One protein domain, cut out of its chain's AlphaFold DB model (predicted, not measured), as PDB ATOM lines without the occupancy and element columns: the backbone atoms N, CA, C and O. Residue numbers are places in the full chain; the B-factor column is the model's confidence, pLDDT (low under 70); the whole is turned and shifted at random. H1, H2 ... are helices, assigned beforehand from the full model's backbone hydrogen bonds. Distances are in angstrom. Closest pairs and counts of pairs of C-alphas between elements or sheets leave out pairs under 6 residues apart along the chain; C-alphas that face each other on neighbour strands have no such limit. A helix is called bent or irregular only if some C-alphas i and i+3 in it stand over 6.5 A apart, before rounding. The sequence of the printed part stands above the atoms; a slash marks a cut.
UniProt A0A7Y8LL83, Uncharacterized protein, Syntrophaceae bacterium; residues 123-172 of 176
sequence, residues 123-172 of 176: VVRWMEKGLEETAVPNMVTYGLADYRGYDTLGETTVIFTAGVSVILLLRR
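AT A GLANCE: This is residues 123 to 172 of the 176 residues of an uncharacterized protein of Syntrophaceae bacterium (UniProt A0A7Y8LL83). Two short helices, H1 and H2, make a small head, and residues 154 to 172, of which 154 to 170 belong to the long helix H3, stick out from it as a long arm. The printed part has 50 residues with helices H1, H2, H3 in that order, no named strand: all helix. It is extended, with a radius of gyration of the C-alphas of 16.3 A and spans of 54 by 14 by 12 A.

IN THESE COORDINATES: Find C-alpha 123 at (-14.445, -7.130, -7.832); H1 runs from there to residue 134, 14.6 A. It is irregular: C-alphas 128 and 131 are 7.6 A apart. H2, residues 139 to 147, covers 10.0 A. H3, residues 149 to 170, runs 31.5 A to C-alpha 170 at (-35.943, -44.571, 0.417).

HOW THE PARTS SIT: Look at Thr 134 and Tyr 142, the closest C-alphas of H1 and H2, which touch at 6.6 A. They run the same way at a steep tilt of 69 degrees, only just short of about perpendicular. H3, with residues 149 to 152 alone, touches H2 only at the corner, C-alphas 144 and 152 closest at 6.3 A, about perpendicular at 85 degrees. H1 and H3 are apart. Every O i to N i+4 pair is within hydrogen-bond range in H3, 6 of 8 in H1, 4 of 5 in H2.

THE WHOLE: The farthest C-alphas, Glu 128 and Arg 172, are 54.2 A apart. The printed part has no cut, both links are tight, and no printed residue is under 70 in pLDDT.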
ATOM      1  N   VAL A 123     -15.551  -6.321  -7.284       90.50
ATOM      2  CA  VAL A 123     -14.445  -7.130  -7.832       90.50
ATOM      3  C   VAL A 123     -13.091  -6.499  -7.511       90.50
ATOM      4  O   VAL A 123     -12.157  -7.192  -7.123       90.50
ATOM      5  N   VAL A 124     -12.987  -5.173  -7.626       91.38
ATOM      6  CA  VAL A 124     -11.767  -4.455  -7.251       91.38
ATOM      7  C   VAL A 124     -11.502  -4.594  -5.759       91.38
ATOM      8  O   VAL A 124     -10.378  -4.910  -5.384       91.38
ATOM      9  N   ARG A 125     -12.511  -4.361  -4.909       91.94
ATOM     10  CA  ARG A 125     -12.362  -4.492  -3.453       91.94
ATOM     11  C   ARG A 125     -11.850  -5.878  -3.090       91.94
ATOM     12  O   ARG A 125     -10.905  -5.979  -2.323       91.94
ATOM     13  N   TRP A 126     -12.424  -6.916  -3.687       93.06
ATOM     14  CA  TRP A 126     -12.022  -8.298  -3.452       93.06
ATOM     15  C   TRP A 126     -10.552  -8.498  -3.821       93.06
ATOM     16  O   TRP A 126      -9.776  -8.947  -2.987       93.06
ATOM     17  N   MET A 127     -10.131  -8.058  -5.009       93.31
ATOM     18  CA  MET A 127      -8.734  -8.182  -5.438       93.31
ATOM     19  C   MET A 127      -7.749  -7.389  -4.568       93.31
ATOM     20  O   MET A 127      -6.674  -7.893  -4.257       93.31
ATOM     21  N   GLU A 128      -8.084  -6.152  -4.194       92.69
ATOM     22  CA  GLU A 128      -7.147  -5.247  -3.514       92.69
ATOM     23  C   GLU A 128      -7.153  -5.395  -1.985       92.69
ATOM     24  O   GLU A 128      -6.132  -5.153  -1.342       92.69
ATOM     25  N   LYS A 129      -8.287  -5.776  -1.389       94.00
ATOM     26  CA  LYS A 129      -8.500  -5.820   0.068       94.00
ATOM     27  C   LYS A 129      -8.872  -7.195   0.608       94.00
ATOM     28  O   LYS A 129      -8.775  -7.393   1.814       94.00
ATOM     29  N   GLY A 130      -9.203  -8.161  -0.249       93.44
ATOM     30  CA  GLY A 130      -9.632  -9.495   0.173       93.44
ATOM     31  C   GLY A 130      -8.642 -10.197   1.095       93.44
ATOM     32  O   GLY A 130      -9.045 -10.714   2.130       93.44
ATOM     33  N   LEU A 131      -7.341 -10.156   0.788       94.44
ATOM     34  CA  LEU A 131      -6.330 -10.783   1.647       94.44
ATOM     35  C   LEU A 131      -6.238 -10.118   3.034       94.44
ATOM     36  O   LEU A 131      -6.093 -10.821   4.029       94.44
ATOM     37  N   GLU A 132      -6.324  -8.787   3.095       93.81
ATOM     38  CA  GLU A 132      -6.284  -8.014   4.349       93.81
ATOM     39  C   GLU A 132      -7.528  -8.285   5.210       93.81
ATOM     40  O   GLU A 132      -7.420  -8.436   6.422       93.81
ATOM     41  N   GLU A 133      -8.700  -8.375   4.581       92.56
ATOM     42  CA  GLU A 133      -9.985  -8.518   5.273       92.56
ATOM     43  C   GLU A 133     -10.299  -9.950   5.707       92.56
ATOM     44  O   GLU A 133     -10.992 -10.142   6.702       92.56
ATOM     45  N   THR A 134      -9.818 -10.949   4.963       93.44
ATOM     46  CA  THR A 134     -10.228 -12.354   5.147       93.44
ATOM     47  C   THR A 134      -9.084 -13.253   5.603       93.44
ATOM     48  O   THR A 134      -9.320 -14.376   6.035       93.44
ATOM     49  N   ALA A 135      -7.832 -12.788   5.504       95.19
ATOM     50  CA  ALA A 135      -6.627 -13.594   5.718       95.19
ATOM     51  C   ALA A 135      -6.548 -14.862   4.835       95.19
ATOM     52  O   ALA A 135      -5.746 -15.762   5.093       95.19
ATOM     53  N   VAL A 136      -7.341 -14.925   3.759       95.50
ATOM     54  CA  VAL A 136      -7.382 -16.034   2.802       95.50
ATOM     55  C   VAL A 136      -6.809 -15.557   1.459       95.50
ATOM     56  O   VAL A 136      -7.228 -14.528   0.933       95.50
ATOM     57  N   PRO A 137      -5.856 -16.283   0.846       95.12
ATOM     58  CA  PRO A 137      -5.235 -15.845  -0.407       95.12
ATOM     59  C   PRO A 137      -6.094 -16.103  -1.652       95.12
ATOM     60  O   PRO A 137      -5.917 -15.441  -2.673       95.12
ATOM     61  N   ASN A 138      -7.009 -17.077  -1.610       96.06
ATOM     62  CA  ASN A 138      -7.809 -17.458  -2.771       96.06
ATOM     63  C   ASN A 138      -9.089 -16.620  -2.874       96.06
ATOM     64  O   ASN A 138     -10.009 -16.790  -2.074       96.06
ATOM     65  N   MET A 139      -9.170 -15.806  -3.932       94.81
ATOM     66  CA  MET A 139     -10.315 -14.934  -4.207       94.81
ATOM     67  C   MET A 139     -11.650 -15.640  -4.360       94.81
ATOM     68  O   MET A 139     -12.671 -15.126  -3.910       94.81
ATOM     69  N   VAL A 140     -11.662 -16.822  -4.967       94.44
ATOM     70  CA  VAL A 140     -12.896 -17.591  -5.115       94.44
ATOM     71  C   VAL A 140     -13.354 -18.103  -3.752       94.44
ATOM     72  O   VAL A 140     -14.536 -18.027  -3.434       94.44
ATOM     73  N   THR A 141     -12.419 -18.580  -2.929       95.06
ATOM     74  CA  THR A 141     -12.727 -19.121  -1.601       95.06
ATOM     75  C   THR A 141     -13.306 -18.053  -0.684       95.06
ATOM     76  O   THR A 141     -14.417 -18.240  -0.196       95.06
ATOM     77  N   TYR A 142     -12.615 -16.925  -0.497       94.62
ATOM     78  CA  TYR A 142     -13.136 -15.872   0.376       94.62
ATOM     79  C   TYR A 142     -14.340 -15.145  -0.229       94.62
ATOM     80  O   TYR A 142     -15.206 -14.651   0.489       94.62
ATOM     81  N   GLY A 143     -14.455 -15.119  -1.561       93.56
ATOM     82  CA  GLY A 143     -15.635 -14.593  -2.239       93.56
ATOM     83  C   GLY A 143     -16.902 -15.364  -1.864       93.56
ATOM     84  O   GLY A 143     -17.931 -14.745  -1.609       93.56
ATOM     85  N   LEU A 144     -16.821 -16.697  -1.800       94.06
ATOM     86  CA  LEU A 144     -17.948 -17.576  -1.469       94.06
ATOM     87  C   LEU A 144     -18.174 -17.732   0.040       94.06
ATOM     88  O   LEU A 144     -19.324 -17.799   0.468       94.06
ATOM     89  N   ALA A 145     -17.104 -17.824   0.832       91.50
ATOM     90  CA  ALA A 145     -17.192 -18.128   2.260       91.50
ATOM     91  C   ALA A 145     -17.336 -16.873   3.132       91.50
ATOM     92  O   ALA A 145     -18.200 -16.850   4.005       91.50
ATOM     93  N   ASP A 146     -16.543 -15.830   2.872       91.38
ATOM     94  CA  ASP A 146     -16.490 -14.630   3.711       91.38
ATOM     95  C   ASP A 146     -17.428 -13.536   3.184       91.38
ATOM     96  O   ASP A 146     -18.344 -13.099   3.879       91.38
ATOM     97  N   TYR A 147     -17.273 -13.121   1.921       91.19
ATOM     98  CA  TYR A 147     -18.081 -12.027   1.364       91.19
ATOM     99  C   TYR A 147     -19.512 -12.429   1.003       91.19
ATOM    100  O   TYR A 147     -20.424 -11.609   1.125       91.19
ATOM    101  N   ARG A 148     -19.721 -13.665   0.534       90.94
ATOM    102  CA  ARG A 148     -21.038 -14.189   0.122       90.94
ATOM    103  C   ARG A 148     -21.425 -15.469   0.860       90.94
ATOM    104  O   ARG A 148     -22.140 -16.309   0.317       90.94
ATOM    105  N   GLY A 149     -21.014 -15.582   2.123       89.44
ATOM    106  CA  GLY A 149     -21.295 -16.751   2.961       89.44
ATOM    107  C   GLY A 149     -22.785 -17.090   3.083       89.44
ATOM    108  O   GLY A 149     -23.138 -18.264   3.139       89.44
ATOM    109  N   TYR A 150     -23.672 -16.089   3.045       87.81
ATOM    110  CA  TYR A 150     -25.124 -16.305   3.063       87.81
ATOM    111  C   TYR A 150     -25.647 -17.106   1.868       87.81
ATOM    112  O   TYR A 150     -26.485 -17.990   2.054       87.81
ATOM    113  N   ASP A 151     -25.150 -16.827   0.659       90.25
ATOM    114  CA  ASP A 151     -25.566 -17.553  -0.543       90.25
ATOM    115  C   ASP A 151     -25.118 -19.020  -0.434       90.25
ATOM    116  O   ASP A 151     -25.925 -19.937  -0.586       90.25
ATOM    117  N   THR A 152     -23.862 -19.243  -0.031       92.94
ATOM    118  CA  THR A 152     -23.282 -20.579   0.187       92.94
ATOM    119  C   THR A 152     -23.982 -21.354   1.318       92.94
ATOM    120  O   THR A 152     -24.177 -22.572   1.222       92.94
ATOM    121  N   LEU A 153     -24.407 -20.678   2.393       90.94
ATOM    122  CA  LEU A 153     -25.202 -21.270   3.476       90.94
ATOM    123  C   LEU A 153     -26.573 -21.736   2.964       90.94
ATOM    124  O   LEU A 153     -27.029 -22.832   3.311       90.94
ATOM    125  N   GLY A 154     -27.214 -20.928   2.115       91.38
ATOM    126  CA  GLY A 154     -28.456 -21.279   1.430       91.38
ATOM    127  C   GLY A 154     -28.291 -22.504   0.530       91.38
ATOM    128  O   GLY A 154     -29.053 -23.465   0.659       91.38
ATOM    129  N   GLU A 155     -27.258 -22.520  -0.315       95.81
ATOM    130  CA  GLU A 155     -26.920 -23.670  -1.166       95.81
ATOM    131  C   GLU A 155     -26.704 -24.945  -0.337       95.81
ATOM    132  O   GLU A 155     -27.295 -25.991  -0.621       95.81
ATOM    133  N   THR A 156     -25.935 -24.851   0.753       95.00
ATOM    134  CA  THR A 156     -25.674 -25.978   1.663       95.00
ATOM    135  C   THR A 156     -26.962 -26.493   2.307       95.00
ATOM    136  O   THR A 156     -27.179 -27.705   2.382       95.00
ATOM    137  N   THR A 157     -27.846 -25.586   2.731       95.69
ATOM    138  CA  THR A 157     -29.147 -25.927   3.326       95.69
ATOM    139  C   THR A 157     -30.024 -26.673   2.324       95.69
ATOM    140  O   THR A 157     -30.573 -27.723   2.654       95.69
ATOM    141  N   VAL A 158     -30.102 -26.195   1.077       97.50
ATOM    142  CA  VAL A 158     -30.876 -26.838   0.003       97.50
ATOM    143  C   VAL A 158     -30.376 -28.258  -0.264       97.50
ATOM    144  O   VAL A 158     -31.177 -29.197  -0.285       97.50
ATOM    145  N   ILE A 159     -29.062 -28.443  -0.421       97.50
ATOM    146  CA  ILE A 159     -28.469 -29.765  -0.672       97.50
ATOM    147  C   ILE A 159     -28.678 -30.704   0.523       97.50
ATOM    148  O   ILE A 159     -29.043 -31.868   0.335       97.50
ATOM    149  N   PHE A 160     -28.518 -30.206   1.751       97.00
ATOM    150  CA  PHE A 160     -28.778 -30.982   2.962       97.00
ATOM    151  C   PHE A 160     -30.241 -31.446   3.038       97.00
ATOM    152  O   PHE A 160     -30.508 -32.637   3.216       97.00
ATOM    153  N   THR A 161     -31.201 -30.536   2.837       96.44
ATOM    154  CA  THR A 161     -32.636 -30.856   2.838       96.44
ATOM    155  C   THR A 161     -32.998 -31.858   1.741       96.44
ATOM    156  O   THR A 161     -33.791 -32.774   1.983       96.44
ATOM    157  N   ALA A 162     -32.403 -31.734   0.552       97.56
ATOM    158  CA  ALA A 162     -32.583 -32.696  -0.531       97.56
ATOM    159  C   ALA A 162     -32.061 -34.089  -0.141       97.56
ATOM    160  O   ALA A 162     -32.773 -35.082  -0.306       97.56
ATOM    161  N   GLY A 163     -30.869 -34.170   0.458       96.88
ATOM    162  CA  GLY A 163     -30.297 -35.422   0.959       96.88
ATOM    163  C   GLY A 163     -31.181 -36.099   2.013       96.88
ATOM    164  O   GLY A 163     -31.480 -37.290   1.904       96.88
ATOM    165  N   VAL A 164     -31.675 -35.333   2.991       96.44
ATOM    166  CA  VAL A 164     -32.614 -35.835   4.011       96.44
ATOM    167  C   VAL A 164     -33.902 -36.346   3.364       96.44
ATOM    168  O   VAL A 164     -34.378 -37.427   3.709       96.44
ATOM    169  N   SER A 165     -34.438 -35.615   2.388       96.25
ATOM    170  CA  SER A 165     -35.662 -35.990   1.675       96.25
ATOM    171  C   SER A 165     -35.502 -37.315   0.924       96.25
ATOM    172  O   SER A 165     -36.359 -38.191   1.040       96.25
ATOM    173  N   VAL A 166     -34.377 -37.523   0.231       96.69
ATOM    174  CA  VAL A 166     -34.067 -38.797  -0.442       96.69
ATOM    175  C   VAL A 166     -33.969 -39.948   0.562       96.69
ATOM    176  O   VAL A 166     -34.563 -41.004   0.339       96.69
ATOM    177  N   ILE A 167     -33.282 -39.754   1.694       94.94
ATOM    178  CA  ILE A 167     -33.177 -40.778   2.748       94.94
ATOM    179  C   ILE A 167     -34.563 -41.146   3.286       94.94
ATOM    180  O   ILE A 167     -34.864 -42.329   3.447       94.94
ATOM    181  N   LEU A 168     -35.419 -40.156   3.549       92.25
ATOM    182  CA  LEU A 168     -36.775 -40.383   4.050       92.25
ATOM    183  C   LEU A 168     -37.651 -41.129   3.034       92.25
ATOM    184  O   LEU A 168     -38.387 -42.028   3.438       92.25
ATOM    185  N   LEU A 169     -37.536 -40.814   1.739       92.81
ATOM    186  CA  LEU A 169     -38.265 -41.501   0.667       92.81
ATOM    187  C   LEU A 169     -37.811 -42.956   0.479       92.81
ATOM    188  O   LEU A 169     -38.636 -43.836   0.240       92.81
ATOM    189  N   LEU A 170     -36.509 -43.229   0.605       92.62
ATOM    190  CA  LEU A 170     -35.943 -44.571   0.417       92.62
ATOM    191  C   LEU A 170     -35.983 -45.443   1.686       92.62
ATOM    192  O   LEU A 170     -35.693 -46.644   1.630       92.62
ATOM    193  N   ARG A 171     -36.357 -44.882   2.843       84.19
ATOM    194  CA  ARG A 171     -36.422 -45.606   4.120       84.19
ATOM    195  C   ARG A 171     -37.531 -46.667   4.102       84.19
ATOM    196  O   ARG A 171     -38.710 -46.370   4.283       84.19
ATOM    197  N   ARG A 172     -37.160 -47.948   3.965       74.31
ATOM    198  CA  ARG A 172     -38.092 -49.087   4.095       74.31
ATOM    199  C   ARG A 172     -38.653 -49.206   5.518       74.31
ATOM    200  O   ARG A 172     -37.912 -49.231   6.494       74.31
TER     201      ARG A 172